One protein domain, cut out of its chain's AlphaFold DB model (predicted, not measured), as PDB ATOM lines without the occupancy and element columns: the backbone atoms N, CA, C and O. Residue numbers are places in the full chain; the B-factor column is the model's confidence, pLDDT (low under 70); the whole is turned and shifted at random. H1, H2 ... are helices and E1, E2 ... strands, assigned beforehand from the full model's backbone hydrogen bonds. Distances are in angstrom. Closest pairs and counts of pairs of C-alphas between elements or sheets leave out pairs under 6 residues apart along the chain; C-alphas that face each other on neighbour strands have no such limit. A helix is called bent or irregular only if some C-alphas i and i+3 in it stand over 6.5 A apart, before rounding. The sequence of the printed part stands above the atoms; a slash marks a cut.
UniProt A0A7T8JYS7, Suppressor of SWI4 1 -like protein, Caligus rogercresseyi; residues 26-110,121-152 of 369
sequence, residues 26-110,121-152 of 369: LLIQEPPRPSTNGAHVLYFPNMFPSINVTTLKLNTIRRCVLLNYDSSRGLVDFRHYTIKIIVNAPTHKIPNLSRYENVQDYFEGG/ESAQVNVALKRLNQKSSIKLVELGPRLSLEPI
ATOM      1  N   LEU A  26      -9.366 -30.226 -42.397       62.72
ATOM      2  CA  LEU A  26     -10.471 -31.069 -41.967       62.72
ATOM      3  C   LEU A  26     -11.627 -30.890 -42.953       62.72
ATOM      4  O   LEU A  26     -12.105 -29.774 -43.153       62.72
ATOM      5  N   LEU A  27     -12.023 -31.976 -43.611       66.94
ATOM      6  CA  LEU A  27     -13.204 -31.989 -44.462       66.94
ATOM      7  C   LEU A  27     -14.419 -32.265 -43.576       66.94
ATOM      8  O   LEU A  27     -14.496 -33.327 -42.963       66.94
ATOM      9  N   ILE A  28     -15.332 -31.301 -43.495       66.56
ATOM     10  CA  ILE A  28     -16.641 -31.480 -42.870       66.56
ATOM     11  C   ILE A  28     -17.629 -31.649 -44.009       66.56
ATOM     12  O   ILE A  28     -17.819 -30.745 -44.826       66.56
ATOM     13  N   GLN A  29     -18.224 -32.828 -44.065       62.31
ATOM     14  CA  GLN A  29     -19.272 -33.141 -45.010       62.31
ATOM     15  C   GLN A  29     -20.492 -33.595 -44.221       62.31
ATOM     16  O   GLN A  29     -20.375 -34.452 -43.345       62.31
ATOM     17  N   GLU A  30     -21.651 -33.023 -44.526       56.41
ATOM     18  CA  GLU A  30     -22.901 -33.574 -44.016       56.41
ATOM     19  C   GLU A  30     -23.125 -34.967 -44.627       56.41
ATOM     20  O   GLU A  30     -22.950 -35.140 -45.840       56.41
ATOM     21  N   PRO A  31     -23.466 -35.990 -43.820       50.91
ATOM     22  CA  PRO A  31     -23.672 -37.332 -44.341       50.91
ATOM     23  C   PRO A  31     -24.848 -37.318 -45.330       50.91
ATOM     24  O   PRO A  31     -25.942 -36.867 -44.977       50.91
ATOM     25  N   PRO A  32     -24.669 -37.805 -46.570       52.78
ATOM     26  CA  PRO A  32     -25.756 -37.836 -47.533       52.78
ATOM     27  C   PRO A  32     -26.829 -38.831 -47.097       52.78
ATOM     28  O   PRO A  32     -26.535 -39.931 -46.622       52.78
ATOM     29  N   ARG A  33     -28.092 -38.473 -47.333       48.03
ATOM     30  CA  ARG A  33     -29.194 -39.432 -47.245       48.03
ATOM     31  C   ARG A  33     -29.058 -40.442 -48.394       48.03
ATOM     32  O   ARG A  33     -28.764 -40.033 -49.520       48.03
ATOM     33  N   PRO A  34     -29.271 -41.743 -48.148       44.25
ATOM     34  CA  PRO A  34     -29.117 -42.787 -49.153       44.25
ATOM     35  C   PRO A  34     -30.337 -42.820 -50.082       44.25
ATOM     36  O   PRO A  34     -31.121 -43.760 -50.069       44.25
ATOM     37  N   SER A  35     -30.534 -41.784 -50.892       47.53
ATOM     38  CA  SER A  35     -31.501 -41.821 -51.987       47.53
ATOM     39  C   SER A  35     -30.831 -41.317 -53.257       47.53
ATOM     40  O   SER A  35     -30.619 -40.123 -53.425       47.53
ATOM     41  N   THR A  36     -30.472 -42.284 -54.104       48.75
ATOM     42  CA  THR A  36     -30.199 -42.194 -55.548       48.75
ATOM     43  C   THR A  36     -29.256 -41.081 -56.025       48.75
ATOM     44  O   THR A  36     -29.581 -39.899 -55.999       48.75
ATOM     45  N   ASN A  37     -28.119 -41.514 -56.592       52.78
ATOM     46  CA  ASN A  37     -27.058 -40.748 -57.279       52.78
ATOM     47  C   ASN A  37     -25.820 -40.348 -56.450       52.78
ATOM     48  O   ASN A  37     -24.990 -39.589 -56.944       52.78
ATOM     49  N   GLY A  38     -25.628 -40.908 -55.249       51.28
ATOM     50  CA  GLY A  38     -24.575 -40.561 -54.272       51.28
ATOM     51  C   GLY A  38     -23.098 -40.779 -54.660       51.28
ATOM     52  O   GLY A  38     -22.238 -40.788 -53.782       51.28
ATOM     53  N   ALA A  39     -22.758 -40.926 -55.944       53.16
ATOM     54  CA  ALA A  39     -21.368 -41.058 -56.391       53.16
ATOM     55  C   ALA A  39     -20.529 -39.801 -56.084       53.16
ATOM     56  O   ALA A  39     -19.345 -39.905 -55.782       53.16
ATOM     57  N   HIS A  40     -21.143 -38.614 -56.094       56.03
ATOM     58  CA  HIS A  40     -20.461 -37.334 -55.860       56.03
ATOM     59  C   HIS A  40     -19.852 -37.202 -54.452       56.03
ATOM     60  O   HIS A  40     -18.880 -36.471 -54.271       56.03
ATOM     61  N   VAL A  41     -20.366 -37.943 -53.468       54.28
ATOM     62  CA  VAL A  41     -19.893 -37.894 -52.075       54.28
ATOM     63  C   VAL A  41     -18.605 -38.699 -51.865       54.28
ATOM     64  O   VAL A  41     -17.798 -38.363 -51.006       54.28
ATOM     65  N   LEU A  42     -18.348 -39.714 -52.691       54.62
ATOM     66  CA  LEU A  42     -17.226 -40.642 -52.496       54.62
ATOM     67  C   LEU A  42     -15.870 -40.093 -52.974       54.62
ATOM     68  O   LEU A  42     -14.829 -40.589 -52.550       54.62
ATOM     69  N   TYR A  43     -15.850 -39.072 -53.837       66.06
ATOM     70  CA  TYR A  43     -14.601 -38.592 -54.441       66.06
ATOM     71  C   TYR A  43     -13.778 -37.684 -53.521       66.06
ATOM     72  O   TYR A  43     -12.551 -37.778 -53.507       66.06
ATOM     73  N   PHE A  44     -14.425 -36.809 -52.748       68.12
ATOM     74  CA  PHE A  44     -13.724 -35.810 -51.936       68.12
ATOM     75  C   PHE A  44     -12.917 -36.398 -50.767       68.12
ATOM     76  O   PHE A  44     -11.792 -35.933 -50.568       68.12
ATOM     77  N   PRO A  45     -13.383 -37.436 -50.041       70.06
ATOM     78  CA  PRO A  45     -12.577 -38.083 -49.007       70.06
ATOM     79  C   PRO A  45     -11.249 -38.636 -49.536       70.06
ATOM     80  O   PRO A  45     -10.240 -38.535 -48.849       70.06
ATOM     81  N   ASN A  46     -11.214 -39.132 -50.777       73.94
ATOM     82  CA  ASN A  46      -9.997 -39.680 -51.384       73.94
ATOM     83  C   ASN A  46      -9.004 -38.605 -51.863       73.94
ATOM     84  O   ASN A  46      -7.853 -38.926 -52.156       73.94
ATOM     85  N   MET A  47      -9.415 -37.336 -51.945       75.06
ATOM     86  CA  MET A  47      -8.509 -36.229 -52.281       75.06
ATOM     87  C   MET A  47      -7.705 -35.738 -51.073       75.06
ATOM     88  O   MET A  47      -6.663 -35.100 -51.249       75.06
ATOM     89  N   PHE A  48      -8.166 -36.025 -49.854       77.62
ATOM     90  CA  PHE A  48      -7.517 -35.599 -48.620       77.62
ATOM     91  C   PHE A  48      -6.963 -36.806 -47.852       77.62
ATOM     92  O   PHE A  48      -7.530 -37.893 -47.903       77.62
ATOM     93  N   PRO A  49      -5.846 -36.652 -47.119       81.25
ATOM     94  CA  PRO A  49      -5.347 -37.715 -46.255       81.25
ATOM     95  C   PRO A  49      -6.428 -38.150 -45.262       81.25
ATOM     96  O   PRO A  49      -7.073 -37.290 -44.663       81.25
ATOM     97  N   SER A  50      -6.590 -39.457 -45.045       77.19
ATOM     98  CA  SER A  50      -7.568 -39.967 -44.085       77.19
ATOM     99  C   SER A  50      -7.284 -39.456 -42.664       77.19
ATOM    100  O   SER A  50      -6.140 -39.340 -42.209       77.19
ATOM    101  N   ILE A  51      -8.358 -39.084 -41.970       77.25
ATOM    102  CA  ILE A  51      -8.340 -38.368 -40.693       77.25
ATOM    103  C   ILE A  51      -8.818 -39.337 -39.605       77.25
ATOM    104  O   ILE A  51     -10.005 -39.608 -39.480       77.25
ATOM    105  N   ASN A  52      -7.884 -39.863 -38.808       78.44
ATOM    106  CA  ASN A  52      -8.194 -40.754 -37.685       78.44
ATOM    107  C   ASN A  52      -8.418 -39.956 -36.396       78.44
ATOM    108  O   ASN A  52      -7.450 -39.484 -35.803       78.44
ATOM    109  N   VAL A  53      -9.661 -39.849 -35.922       77.62
ATOM    110  CA  VAL A  53     -10.053 -39.027 -34.752       77.62
ATOM    111  C   VAL A  53      -9.163 -39.269 -33.520       77.62
ATOM    112  O   VAL A  53      -8.763 -38.320 -32.853       77.62
ATOM    113  N   THR A  54      -8.757 -40.516 -33.272       80.69
ATOM    114  CA  THR A  54      -7.980 -40.911 -32.085       80.69
ATOM    115  C   THR A  54      -6.523 -40.433 -32.089       80.69
ATOM    116  O   THR A  54      -5.950 -40.187 -31.032       80.69
ATOM    117  N   THR A  55      -5.883 -40.303 -33.256       79.94
ATOM    118  CA  THR A  55      -4.437 -39.986 -33.349       79.94
ATOM    119  C   THR A  55      -4.157 -38.531 -33.724       79.94
ATOM    120  O   THR A  55      -2.999 -38.106 -33.822       79.94
ATOM    121  N   LEU A  56      -5.202 -37.738 -33.953       78.75
ATOM    122  CA  LEU A  56      -5.066 -36.378 -34.452       78.75
ATOM    123  C   LEU A  56      -4.784 -35.377 -33.343       78.75
ATOM    124  O   LEU A  56      -5.490 -35.263 -32.348       78.75
ATOM    125  N   LYS A  57      -3.756 -34.562 -33.572       79.19
ATOM    126  CA  LYS A  57      -3.426 -33.426 -32.715       79.19
ATOM    127  C   LYS A  57      -4.275 -32.230 -33.141       79.19
ATOM    128  O   LYS A  57      -3.982 -31.627 -34.176       79.19
ATOM    129  N   LEU A  58      -5.264 -31.853 -32.330       75.75
ATOM    130  CA  LEU A  58      -6.184 -30.736 -32.611       75.75
ATOM    131  C   LEU A  58      -5.460 -29.406 -32.889       75.75
ATOM    132  O   LEU A  58      -5.871 -28.648 -33.757       75.75
ATOM    133  N   ASN A  59      -4.300 -29.177 -32.266       76.38
ATOM    134  CA  ASN A  59      -3.463 -27.991 -32.504       76.38
ATOM    135  C   ASN A  59      -2.924 -27.883 -33.957       76.38
ATOM    136  O   ASN A  59      -2.531 -26.814 -34.420       76.38
ATOM    137  N   THR A  60      -2.875 -28.991 -34.704       80.69
ATOM    138  CA  THR A  60      -2.383 -28.995 -36.098       80.69
ATOM    139  C   THR A  60      -3.452 -28.617 -37.124       80.69
ATOM    140  O   THR A  60      -3.116 -28.289 -38.266       80.69
ATOM    141  N   ILE A  61      -4.725 -28.648 -36.729       83.19
ATOM    142  CA  ILE A  61      -5.859 -28.374 -37.605       83.19
ATOM    143  C   ILE A  61      -6.130 -26.875 -37.551       83.19
ATOM    144  O   ILE A  61      -6.595 -26.341 -36.551       83.19
ATOM    145  N   ARG A  62      -5.801 -26.180 -38.640       85.19
ATOM    146  CA  ARG A  62      -6.012 -24.727 -38.768       85.19
ATOM    147  C   ARG A  62      -7.029 -24.368 -39.841       85.19
ATOM    148  O   ARG A  62      -7.463 -23.226 -39.904       85.19
ATOM    149  N   ARG A  63      -7.377 -25.314 -40.712       87.56
ATOM    150  CA  ARG A  63      -8.228 -25.092 -41.883       87.56
ATOM    151  C   ARG A  63      -9.281 -26.178 -41.963       87.56
ATOM    152  O   ARG A  63      -8.962 -27.348 -41.748       87.56
ATOM    153  N   CYS A  64     -10.491 -25.794 -42.328       86.94
ATOM    154  CA  CYS A  64     -11.562 -26.723 -42.644       86.94
ATOM    155  C   CYS A  64     -12.249 -26.340 -43.955       86.94
ATOM    156  O   CYS A  64     -12.334 -25.167 -44.322       86.94
ATOM    157  N   VAL A  65     -12.697 -27.355 -44.683       87.62
ATOM    158  CA  VAL A  65     -13.561 -27.200 -45.855       87.62
ATOM    159  C   VAL A  65     -14.921 -27.729 -45.469       87.62
ATOM    160  O   VAL A  65     -15.015 -28.848 -44.967       87.62
ATOM    161  N   LEU A  66     -15.945 -26.923 -45.711       86.94
ATOM    162  CA  LEU A  66     -17.331 -27.326 -45.596       86.94
ATOM    163  C   LEU A  66     -17.862 -27.619 -46.998       86.94
ATOM    164  O   LEU A  66     -17.766 -26.767 -47.888       86.94
ATOM    165  N   LEU A  67     -18.397 -28.826 -47.166       85.44
ATOM    166  CA  LEU A  67     -19.160 -29.229 -48.340       85.44
ATOM    167  C   LEU A  67     -20.616 -29.412 -47.928       85.44
ATOM    168  O   LEU A  67     -20.925 -30.330 -47.167       85.44
ATOM    169  N   ASN A  68     -21.490 -28.552 -48.439       86.81
ATOM    170  CA  ASN A  68     -22.932 -28.692 -48.273       86.81
ATOM    171  C   ASN A  68     -23.543 -29.152 -49.602       86.81
ATOM    172  O   ASN A  68     -23.276 -28.545 -50.636       86.81
ATOM    173  N   TYR A  69     -24.322 -30.231 -49.584       83.81
ATOM    174  CA  TYR A  69     -25.021 -30.731 -50.763       83.81
ATOM    175  C   TYR A  69     -26.522 -30.508 -50.609       83.81
ATOM    176  O   TYR A  69     -27.167 -31.116 -49.755       83.81
ATOM    177  N   ASP A  70     -27.084 -29.683 -51.487       85.25
ATOM    178  CA  ASP A  70     -28.525 -29.494 -51.564       85.25
ATOM    179  C   ASP A  70     -29.128 -30.505 -52.547       85.25
ATOM    180  O   ASP A  70     -28.995 -30.375 -53.767       85.25
ATOM    181  N   SER A  71     -29.833 -31.507 -52.012       80.00
ATOM    182  CA  SER A  71     -30.487 -32.542 -52.822       80.00
ATOM    183  C   SER A  71     -31.585 -31.997 -53.737       80.00
ATOM    184  O   SER A  71     -31.913 -32.655 -54.720       80.00
ATOM    185  N   SER A  72     -32.179 -30.843 -53.420       82.06
ATOM    186  CA  SER A  72     -33.269 -30.275 -54.219       82.06
ATOM    187  C   SER A  72     -32.751 -29.596 -55.489       82.06
ATOM    188  O   SER A  72     -33.359 -29.706 -56.553       82.06
ATOM    189  N   ARG A  73     -31.591 -28.937 -55.392       82.38
ATOM    190  CA  ARG A  73     -30.951 -28.210 -56.498       82.38
ATOM    191  C   ARG A  73     -29.870 -29.026 -57.209       82.38
ATOM    192  O   ARG A  73     -29.517 -28.707 -58.340       82.38
ATOM    193  N   GLY A  74     -29.347 -30.072 -56.567       80.81
ATOM    194  CA  GLY A  74     -28.215 -30.852 -57.069       80.81
ATOM    195  C   GLY A  74     -26.894 -30.074 -57.056       80.81
ATOM    196  O   GLY A  74     -25.988 -30.399 -57.824       80.81
ATOM    197  N   LEU A  75     -26.794 -29.037 -56.216       85.50
ATOM    198  CA  LEU A  75     -25.622 -28.171 -56.089       85.50
ATOM    199  C   LEU A  75     -24.806 -28.548 -54.850       85.50
ATOM    200  O   LEU A  75     -25.355 -28.866 -53.795       85.50
ATOM    201  N   VAL A  76     -23.484 -28.486 -54.991       86.81
ATOM    202  CA  VAL A  76     -22.509 -28.650 -53.912       86.81
ATOM    203  C   VAL A  76     -21.883 -27.296 -53.617       86.81
ATOM    204  O   VAL A  76     -21.109 -26.770 -54.419       86.81
ATOM    205  N   ASP A  77     -22.167 -26.751 -52.446       89.12
ATOM    206  CA  ASP A  77     -21.518 -25.547 -51.954       89.12
ATOM    207  C   ASP A  77     -20.184 -25.902 -51.296       89.12
ATOM    208  O   ASP A  77     -20.115 -26.669 -50.335       89.12
ATOM    209  N   PHE A  78     -19.115 -25.305 -51.809       89.12
ATOM    210  CA  PHE A  78     -17.758 -25.421 -51.299       89.12
ATOM    211  C   PHE A  78     -17.364 -24.131 -50.586       89.12
ATOM    212  O   PHE A  78     -17.332 -23.046 -51.183       89.12
ATOM    213  N   ARG A  79     -17.024 -24.252 -49.300       90.69
ATOM    214  CA  ARG A  79     -16.603 -23.123 -48.461       90.69
ATOM    215  C   ARG A  79     -15.346 -23.469 -47.675       90.69
ATOM    216  O   ARG A  79     -15.234 -24.549 -47.102       90.69
ATOM    217  N   HIS A  80     -14.389 -22.544 -47.639       90.31
ATOM    218  CA  HIS A  80     -13.108 -22.732 -46.957       90.31
ATOM    219  C   HIS A  80     -12.960 -21.761 -45.787       90.31
ATOM    220  O   HIS A  80     -12.904 -20.542 -45.976       90.31
ATOM    221  N   TYR A  81     -12.815 -22.327 -44.592       91.25
ATOM    222  CA  TYR A  81     -12.666 -21.600 -43.343       91.25
ATOM    223  C   TYR A  81     -11.310 -21.874 -42.683       91.25
ATOM    224  O   TYR A  81     -10.712 -22.946 -42.805       91.25
ATOM    225  N   THR A  82     -10.829 -20.885 -41.944       90.25
ATOM    226  CA  THR A  82      -9.752 -21.015 -40.963       90.25
ATOM    227  C   THR A  82     -10.359 -21.114 -39.576       90.25
ATOM    228  O   THR A  82     -11.246 -20.338 -39.225       90.25
ATOM    229  N   ILE A  83      -9.851 -22.052 -38.787       88.06
ATOM    230  CA  ILE A  83     -10.271 -22.291 -37.411       88.06
ATOM    231  C   ILE A  83      -9.471 -21.363 -36.496       88.06
ATOM    232  O   ILE A  83      -8.238 -21.430 -36.457       88.06
ATOM    233  N   LYS A  84     -10.169 -20.500 -35.756       85.38
ATOM    234  CA  LYS A  84      -9.623 -19.707 -34.653       85.38
ATOM    235  C   LYS A  84     -10.168 -20.266 -33.345       85.38
ATOM    236  O   LYS A  84     -11.371 -20.256 -33.122       85.38
ATOM    237  N   ILE A  85      -9.275 -20.756 -32.494       81.88
ATOM    238  CA  ILE A  85      -9.633 -21.212 -31.150       81.88
ATOM    239  C   ILE A  85      -9.608 -19.990 -30.241       81.88
ATOM    240  O   ILE A  85      -8.588 -19.304 -30.162       81.88
ATOM    241  N   ILE A  86     -10.723 -19.724 -29.575       79.69
ATOM    242  CA  ILE A  86     -10.812 -18.742 -28.505       79.69
ATOM    243  C   ILE A  86     -10.889 -19.523 -27.206       79.69
ATOM    244  O   ILE A  86     -11.743 -20.382 -27.011       79.69
ATOM    245  N   VAL A  87      -9.910 -19.282 -26.344       71.62
ATOM    246  CA  VAL A  87      -9.887 -19.885 -25.019       71.62
ATOM    247  C   VAL A  87     -10.682 -18.958 -24.118       71.62
ATOM    248  O   VAL A  87     -10.213 -17.863 -23.808       71.62
ATOM    249  N   ASN A  88     -11.875 -19.392 -23.712       65.94
ATOM    250  CA  ASN A  88     -12.636 -18.705 -22.681       65.94
ATOM    251  C   ASN A  88     -11.956 -19.065 -21.359       65.94
ATOM    252  O   ASN A  88     -12.231 -20.093 -20.738       65.94
ATOM    253  N   ALA A  89     -10.956 -18.272 -20.978       60.66
ATOM    254  CA  ALA A  89     -10.404 -18.366 -19.642       60.66
ATOM    255  C   ALA A  89     -11.527 -17.957 -18.681       60.66
ATOM    256  O   ALA A  89     -12.030 -16.842 -18.834       60.66
ATOM    257  N   PRO A  90     -11.936 -18.802 -17.716       58.25
ATOM    258  CA  PRO A  90     -12.881 -18.373 -16.701       58.25
ATOM    259  C   PRO A  90     -12.210 -17.239 -15.933       58.25
ATOM    260  O   PRO A  90     -11.285 -17.454 -15.144       58.25
ATOM    261  N   THR A  91     -12.611 -16.003 -16.214       58.34
ATOM    262  CA  THR A  91     -12.174 -14.846 -15.452       58.34
ATOM    263  C   THR A  91     -12.916 -14.876 -14.130       58.34
ATOM    264  O   THR A  91     -13.779 -14.050 -13.873       58.34
ATOM    265  N   HIS A  92     -12.507 -15.764 -13.222       57.03
ATOM    266  CA  HIS A  92     -12.753 -15.588 -11.790       57.03
ATOM    267  C   HIS A  92     -11.911 -14.417 -11.241       57.03
ATOM    268  O   HIS A  92     -11.345 -14.485 -10.153       57.03
ATOM    269  N   LYS A  93     -11.778 -13.330 -12.012       59.75
ATOM    270  CA  LYS A  93     -11.335 -12.042 -11.504       59.75
ATOM    271  C   LYS A  93     -12.569 -11.437 -10.871       59.75
ATOM    272  O   LYS A  93     -13.332 -10.757 -11.546       59.75
ATOM    273  N   ILE A  94     -12.767 -11.758  -9.598       69.50
ATOM    274  CA  ILE A  94     -13.735 -11.066  -8.754       69.50
ATOM    275  C   ILE A  94     -13.463  -9.566  -8.947       69.50
ATOM    276  O   ILE A  94     -12.338  -9.125  -8.682       69.50
ATOM    277  N   PRO A  95     -14.418  -8.799  -9.495       68.00
ATOM    278  CA  PRO A  95     -14.265  -7.362  -9.631       68.00
ATOM    279  C   PRO A  95     -14.008  -6.766  -8.250       68.00
ATOM    280  O   PRO A  95     -14.595  -7.206  -7.261       68.00
ATOM    281  N   ASN A  96     -13.130  -5.769  -8.156       70.94
ATOM    282  CA  ASN A  96     -12.917  -5.074  -6.889       70.94
ATOM    283  C   ASN A  96     -14.186  -4.290  -6.529       70.94
ATOM    284  O   ASN A  96     -14.380  -3.171  -7.000       70.94
ATOM    285  N   LEU A  97     -15.026  -4.883  -5.679       75.38
ATOM    286  CA  LEU A  97     -16.283  -4.302  -5.196       75.38
ATOM    287  C   LEU A  97     -16.068  -3.071  -4.306       75.38
ATOM    288  O   LEU A  97     -16.999  -2.318  -4.076       75.38
ATOM    289  N   SER A  98     -14.837  -2.816  -3.853       79.06
ATOM    290  CA  SER A  98     -14.509  -1.648  -3.025       79.06
ATOM    291  C   SER A  98     -14.644  -0.302  -3.742       79.06
ATOM    292  O   SER A  98     -14.531   0.734  -3.096       79.06
ATOM    293  N   ARG A  99     -14.828  -0.302  -5.068       78.31
ATOM    294  CA  ARG A  99     -15.014   0.917  -5.868       78.31
ATOM    295  C   ARG A  99     -16.476   1.304  -6.067       78.31
ATOM    296  O   ARG A  99     -16.711   2.420  -6.511       78.31
ATOM    297  N   TYR A 100     -17.415   0.405  -5.783       80.44
ATOM    298  CA  TYR A 100     -18.838   0.620  -6.024       80.44
ATOM    299  C   TYR A 100     -19.568   0.668  -4.685       80.44
ATOM    300  O   TYR A 100     -19.412  -0.230  -3.860       80.44
ATOM    301  N   GLU A 101     -20.357   1.717  -4.464       79.75
ATOM    302  CA  GLU A 101     -21.119   1.882  -3.219       79.75
ATOM    303  C   GLU A 101     -22.399   1.035  -3.216       79.75
ATOM    304  O   GLU A 101     -22.871   0.634  -2.156       79.75
ATOM    305  N   ASN A 102     -22.938   0.709  -4.401       81.44
ATOM    306  CA  ASN A 102     -24.184  -0.038  -4.562       81.44
ATOM    307  C   ASN A 102     -24.098  -1.089  -5.680       81.44
ATOM    308  O   ASN A 102     -23.399  -0.911  -6.675       81.44
ATOM    309  N   VAL A 103     -24.884  -2.167  -5.547       77.00
ATOM    310  CA  VAL A 103     -25.004  -3.231  -6.568       77.00
ATOM    311  C   VAL A 103     -25.523  -2.667  -7.896       77.00
ATOM    312  O   VAL A 103     -25.080  -3.089  -8.958       77.00
ATOM    313  N   GLN A 104     -26.406  -1.671  -7.834       74.25
ATOM    314  CA  GLN A 104     -26.962  -0.987  -9.001       74.25
ATOM    315  C   GLN A 104     -25.874  -0.276  -9.832       74.25
ATOM    316  O   GLN A 104     -25.835  -0.415 -11.050       74.25
ATOM    317  N   ASP A 105     -24.928   0.383  -9.160       77.94
ATOM    318  CA  ASP A 105     -23.818   1.127  -9.771       77.94
ATOM    319  C   ASP A 105     -22.807   0.190 -10.467       77.94
ATOM    320  O   ASP A 105     -22.179   0.535 -11.467       77.94
ATOM    321  N   TYR A 106     -22.703  -1.060  -9.996       74.50
ATOM    322  CA  TYR A 106     -21.928  -2.112 -10.660       74.50
ATOM    323  C   TYR A 106     -22.577  -2.589 -11.974       74.50
ATOM    324  O   TYR A 106     -21.871  -2.824 -12.958       74.50
ATOM    325  N   PHE A 107     -23.908  -2.716 -12.016       72.44
ATOM    326  CA  PHE A 107     -24.630  -3.076 -13.243       72.44
ATOM    327  C   PHE A 107     -24.665  -1.920 -14.255       72.44
ATOM    328  O   PHE A 107     -24.532  -2.161 -15.453       72.44
ATOM    329  N   GLU A 108     -24.780  -0.675 -13.788       71.94
ATOM    330  CA  GLU A 108     -24.823   0.529 -14.633       71.94
ATOM    331  C   GLU A 108     -23.428   0.976 -15.112       71.94
ATOM    332  O   GLU A 108     -23.282   1.474 -16.228       71.94
ATOM    333  N   GLY A 109     -22.372   0.720 -14.329       65.12
ATOM    334  CA  GLY A 109     -20.979   1.089 -14.617       65.12
ATOM    335  C   GLY A 109     -20.280   0.284 -15.724       65.12
ATOM    336  O   GLY A 109     -19.051   0.304 -15.812       65.12
ATOM    337  N   GLY A 110     -21.026  -0.450 -16.555       58.28
ATOM    338  CA  GLY A 110     -20.491  -1.171 -17.716       58.28
ATOM    339  C   GLY A 110     -19.653  -2.413 -17.384       58.28
ATOM    340  O   GLY A 110     -18.950  -2.926 -18.255       58.28
ATOM    341  N   GLU A 121     -24.687 -22.741 -25.859       54.78
ATOM    342  CA  GLU A 121     -24.011 -23.854 -25.173       54.78
ATOM    343  C   GLU A 121     -23.583 -24.970 -26.148       54.78
ATOM    344  O   GLU A 121     -22.655 -25.735 -25.876       54.78
ATOM    345  N   SER A 122     -24.216 -25.025 -27.325       55.59
ATOM    346  CA  SER A 122     -23.894 -25.945 -28.419       55.59
ATOM    347  C   SER A 122     -22.547 -25.675 -29.116       55.59
ATOM    348  O   SER A 122     -22.001 -26.578 -29.751       55.59
ATOM    349  N   ALA A 123     -21.979 -24.469 -28.996       56.03
ATOM    350  CA  ALA A 123     -20.731 -24.072 -29.657       56.03
ATOM    351  C   ALA A 123     -19.469 -24.284 -28.793       56.03
ATOM    352  O   ALA A 123     -18.343 -24.051 -29.254       56.03
ATOM    353  N   GLN A 124     -19.629 -24.729 -27.543       56.03
ATOM    354  CA  GLN A 124     -18.523 -24.953 -26.611       56.03
ATOM    355  C   GLN A 124     -17.932 -26.362 -26.794       56.03
ATOM    356  O   GLN A 124     -18.610 -27.370 -26.605       56.03
ATOM    357  N   VAL A 125     -16.635 -26.455 -27.120       57.91
ATOM    358  CA  VAL A 125     -15.922 -27.740 -27.241       57.91
ATOM    359  C   VAL A 125     -14.844 -27.836 -26.161       57.91
ATOM    360  O   VAL A 125     -13.963 -26.979 -26.050       57.91
ATOM    361  N   ASN A 126     -14.884 -28.912 -25.371       55.88
ATOM    362  CA  ASN A 126     -13.866 -29.218 -24.364       55.88
ATOM    363  C   ASN A 126     -12.572 -29.683 -25.044       55.88
ATOM    364  O   ASN A 126     -12.368 -30.871 -25.297       55.88
ATOM    365  N   VAL A 127     -11.675 -28.747 -25.352       57.25
ATOM    366  CA  VAL A 127     -10.346 -29.084 -25.865       57.25
ATOM    367  C   VAL A 127      -9.423 -29.328 -24.676       57.25
ATOM    368  O   VAL A 127      -8.991 -28.396 -24.003       57.25
ATOM    369  N   ALA A 128      -9.078 -30.595 -24.435       50.09
ATOM    370  CA  ALA A 128      -8.112 -30.997 -23.414       50.09
ATOM    371  C   ALA A 128      -6.670 -30.606 -23.814       50.09
ATOM    372  O   ALA A 128      -5.808 -31.442 -24.095       50.09
ATOM    373  N   LEU A 129      -6.385 -29.306 -23.863       52.72
ATOM    374  CA  LEU A 129      -5.029 -28.773 -23.906       52.72
ATOM    375  C   LEU A 129      -4.460 -28.856 -22.489       52.72
ATOM    376  O   LEU A 129      -4.783 -28.049 -21.628       52.72
ATOM    377  N   LYS A 130      -3.657 -29.904 -22.258       51.06
ATOM    378  CA  LYS A 130      -2.840 -30.192 -21.065       51.06
ATOM    379  C   LYS A 130      -2.857 -29.082 -19.995       51.06
ATOM    380  O   LYS A 130      -1.974 -28.228 -20.015       51.06
ATOM    381  N   ARG A 131      -3.797 -29.193 -19.042       47.09
ATOM    382  CA  ARG A 131      -3.698 -28.886 -17.589       47.09
ATOM    383  C   ARG A 131      -4.910 -28.204 -16.953       47.09
ATOM    384  O   ARG A 131      -4.954 -28.188 -15.735       47.09
ATOM    385  N   LEU A 132      -5.912 -27.751 -17.696       48.25
ATOM    386  CA  LEU A 132      -7.194 -27.323 -17.122       48.25
ATOM    387  C   LEU A 132      -8.308 -27.723 -18.093       48.25
ATOM    388  O   LEU A 132      -8.115 -27.640 -19.306       48.25
ATOM    389  N   ASN A 133      -9.469 -28.119 -17.572       53.94
ATOM    390  CA  ASN A 133     -10.703 -28.276 -18.345       53.94
ATOM    391  C   ASN A 133     -11.191 -26.887 -18.796       53.94
ATOM    392  O   ASN A 133     -12.164 -26.360 -18.266       53.94
ATOM    393  N   GLN A 134     -10.455 -26.239 -19.702       61.44
ATOM    394  CA  GLN A 134     -10.837 -24.948 -20.262       61.44
ATOM    395  C   GLN A 134     -11.802 -25.198 -21.413       61.44
ATOM    396  O   GLN A 134     -11.466 -25.888 -22.380       61.44
ATOM    397  N   LYS A 135     -13.006 -24.636 -21.301       67.31
ATOM    398  CA  LYS A 135     -13.946 -24.571 -22.413       67.31
ATOM    399  C   LYS A 135     -13.342 -23.642 -23.467       67.31
ATOM    400  O   LYS A 135     -13.007 -22.496 -23.177       67.31
ATOM    401  N   SER A 136     -13.147 -24.147 -24.678       70.25
ATOM    402  CA  SER A 136     -12.687 -23.333 -25.802       70.25
ATOM    403  C   SER A 136     -13.801 -23.226 -26.828       70.25
ATOM    404  O   SER A 136     -14.367 -24.246 -27.226       70.25
ATOM    405  N   SER A 137     -14.098 -22.008 -27.267       79.75
ATOM    406  CA  SER A 137     -15.013 -21.759 -28.372       79.75
ATOM    407  C   SER A 137     -14.239 -21.733 -29.693       79.75
ATOM    408  O   SER A 137     -13.064 -21.347 -29.769       79.75
ATOM    409  N   ILE A 138     -14.877 -22.209 -30.759       83.25
ATOM    410  CA  ILE A 138     -14.284 -22.262 -32.097       83.25
ATOM    411  C   ILE A 138     -14.956 -21.199 -32.960       83.25
ATOM    412  O   ILE A 138     -16.146 -21.283 -33.239       83.25
ATOM    413  N   LYS A 139     -14.181 -20.221 -33.441       87.06
ATOM    414  CA  LYS A 139     -14.639 -19.255 -34.448       87.06
ATOM    415  C   LYS A 139     -14.097 -19.627 -35.821       87.06
ATOM    416  O   LYS A 139     -12.890 -19.809 -36.003       87.06
ATOM    417  N   LEU A 140     -14.984 -19.710 -36.805       89.38
ATOM    418  CA  LEU A 140     -14.626 -19.936 -38.201       89.38
ATOM    419  C   LEU A 140     -14.486 -18.590 -38.915       89.38
ATOM    420  O   LEU A 140     -15.370 -17.743 -38.841       89.38
ATOM    421  N   VAL A 141     -13.370 -18.385 -39.613       89.81
ATOM    422  CA  VAL A 141     -13.150 -17.203 -40.459       89.81
ATOM    423  C   VAL A 141     -13.001 -17.650 -41.900       89.81
ATOM    424  O   VAL A 141     -12.142 -18.477 -42.201       89.81
ATOM    425  N   GLU A 142     -13.825 -17.113 -42.792       91.38
ATOM    426  CA  GLU A 142     -13.744 -17.417 -44.221       91.38
ATOM    427  C   GLU A 142     -12.388 -16.992 -44.792       91.38
ATOM    428  O   GLU A 142     -11.957 -15.855 -44.619       91.38
ATOM    429  N   LEU A 143     -11.694 -17.926 -45.451       87.69
ATOM    430  CA  LEU A 143     -10.378 -17.682 -46.050       87.69
ATOM    431  C   LEU A 143     -10.423 -17.680 -47.579       87.69
ATOM    432  O   LEU A 143      -9.595 -17.028 -48.212       87.69
ATOM    433  N   GLY A 144     -11.323 -18.467 -48.172       80.38
ATOM    434  CA  GLY A 144     -11.253 -18.835 -49.583       80.38
ATOM    435  C   GLY A 144     -12.528 -18.589 -50.390       80.38
ATOM    436  O   GLY A 144     -13.533 -18.131 -49.849       80.38
ATOM    437  N   PRO A 145     -12.474 -18.900 -51.699       87.75
ATOM    438  CA  PRO A 145     -13.569 -18.658 -52.627       87.75
ATOM    439  C   PRO A 145     -14.814 -19.450 -52.232       87.75
ATOM    440  O   PRO A 145     -14.728 -20.615 -51.840       87.75
ATOM    441  N   ARG A 146     -15.970 -18.800 -52.373       92.81
ATOM    442  CA  ARG A 146     -17.290 -19.415 -52.244       92.81
ATOM    443  C   ARG A 146     -17.666 -19.968 -53.615       92.81
ATOM    444  O   ARG A 146     -17.836 -19.187 -54.549       92.81
ATOM    445  N   LEU A 147     -17.724 -21.289 -53.745       90.25
ATOM    446  CA  LEU A 147     -18.085 -21.946 -55.002       90.25
ATOM    447  C   LEU A 147     -19.381 -22.725 -54.812       90.25
ATOM    448  O   LEU A 147     -19.548 -23.384 -53.792       90.25
ATOM    449  N   SER A 148     -20.236 -22.694 -55.826       90.25
ATOM    450  CA  SER A 148     -21.375 -23.598 -55.962       90.25
ATOM    451  C   SER A 148     -21.122 -24.435 -57.207       90.25
ATOM    452  O   SER A 148     -21.019 -23.906 -58.315       90.25
ATOM    453  N   LEU A 149     -20.903 -25.728 -57.005       87.88
ATOM    454  CA  LEU A 149     -20.495 -26.671 -58.036       87.88
ATOM    455  C   LEU A 149     -21.660 -27.583 -58.390       87.88
ATOM    456  O   LEU A 149     -22.368 -28.074 -57.516       87.88
ATOM    457  N   GLU A 150     -21.811 -27.862 -59.676       86.31
ATOM    458  CA  GLU A 150     -22.827 -28.768 -60.190       86.31
ATOM    459  C   GLU A 150     -22.164 -29.878 -61.015       86.31
ATOM    460  O   GLU A 150     -21.334 -29.581 -61.885       86.31
ATOM    461  N   PRO A 151     -22.485 -31.161 -60.781       85.25
ATOM    462  CA  PRO A 151     -21.948 -32.239 -61.593       85.25
ATOM    463  C   PRO A 151     -22.591 -32.220 -62.986       85.25
ATOM    464  O   PRO A 151     -23.754 -32.571 -63.152       85.25
ATOM    465  N   ILE A 152     -21.824 -31.847 -64.013       88.31
ATOM    466  CA  ILE A 152     -22.303 -31.872 -65.408       88.31
ATOM    467  C   ILE A 152     -22.065 -33.244 -66.045       88.31
ATOM    468  O   ILE A 152     -22.944 -33.770 -66.726       88.31
TER     469      ILE A 152
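Overview. This is residues 26 to 110 and 121 to 152 of the 369 residues of the protein "Suppressor of SWI4 1 -like protein" of Caligus rogercresseyi (UniProt A0A7T8JYS7). A strongly twisted, branched sheet is built round the long strand E3, with the short helix H1 over one face beside the edge strand E1, and a long arm, residues 88 to 110, runs away from the sheet and ends in the small helix H2. The arm makes the length: the C-alphas span 71 by 34 by 27 A, and the whole is extended, with a radius of gyration of the C-alphas of 21.6 A. The printed part has 117 residues, with two named helices and six named strands in the order E1, H1, E2, E3, H2, E4, E5, E6. The sheet is mixed, with E1 and E2 parallel and its other neighbour pairs antiparallel; the class is mixed, helices and strands, though under half of the residues are in named elements.

Arrangement. E1, residues 26 to 29, and E2, residues 61 to 70, are parallel neighbours at 15 degrees, with N 28 and O 65 2.9 A apart. Between them in the chain comes H1, residues 39 to 47, and the three form a strand-helix-strand unit, two parallel neighbour strands with a helix between, whose crossover is left-handed. H1 is on the sheet at a height of 9.8 A and runs along the strands, at 9 degrees to E2 on the local plane. Its closest C-alpha to E1 is that of Pro 45, 7.6 A from that of Leu 27. E3, residues 75 to 87, forms an antiparallel hairpin with E2, with N 66 and O 79 2.8 A apart. On the other side of E3 from E2 lie two antiparallel neighbours: E5, residues 135 to 142, with N 84 and O 139 2.8 A apart, and E6, residues 147 to 149, with N 78 and O 147 2.8 A apart. E4, residues 124 to 126, forms a hairpin with E5, with N 125 and O 136 3.2 A apart. H2, residues 103 to 108, is not on the sheet. In H2 every O i to N i+4 pair is within hydrogen-bond range; in H1 0 of 5 are, beside 3 of 6 O i to N i+3 pairs.

Along the chain. E1 begins at C-alpha 26, (-10.471, -31.069, -41.967). H1 is irregular, but only just: C-alphas 41 and 44 are 6.51 A apart. E2 is 26.6 A long, E3 35.8 A and E5 23.0 A. E6 ends at C-alpha 149, (-20.495, -26.671, -58.036).

Size, cuts and confidence. The C-alphas of Glu 101 and Ile 152, the two farthest apart, are 70.8 A apart. Residues 111 to 120 are not printed, and C-alphas 110 and 121 stand 24.1 A apart across the cut. The links H1 to E2 and E3 to H2 are long. The model's mean pLDDT over the printed part is 72.8, and residues 26 to 44, 88 to 95, 109 to 110 and 121 to 135 are under 70.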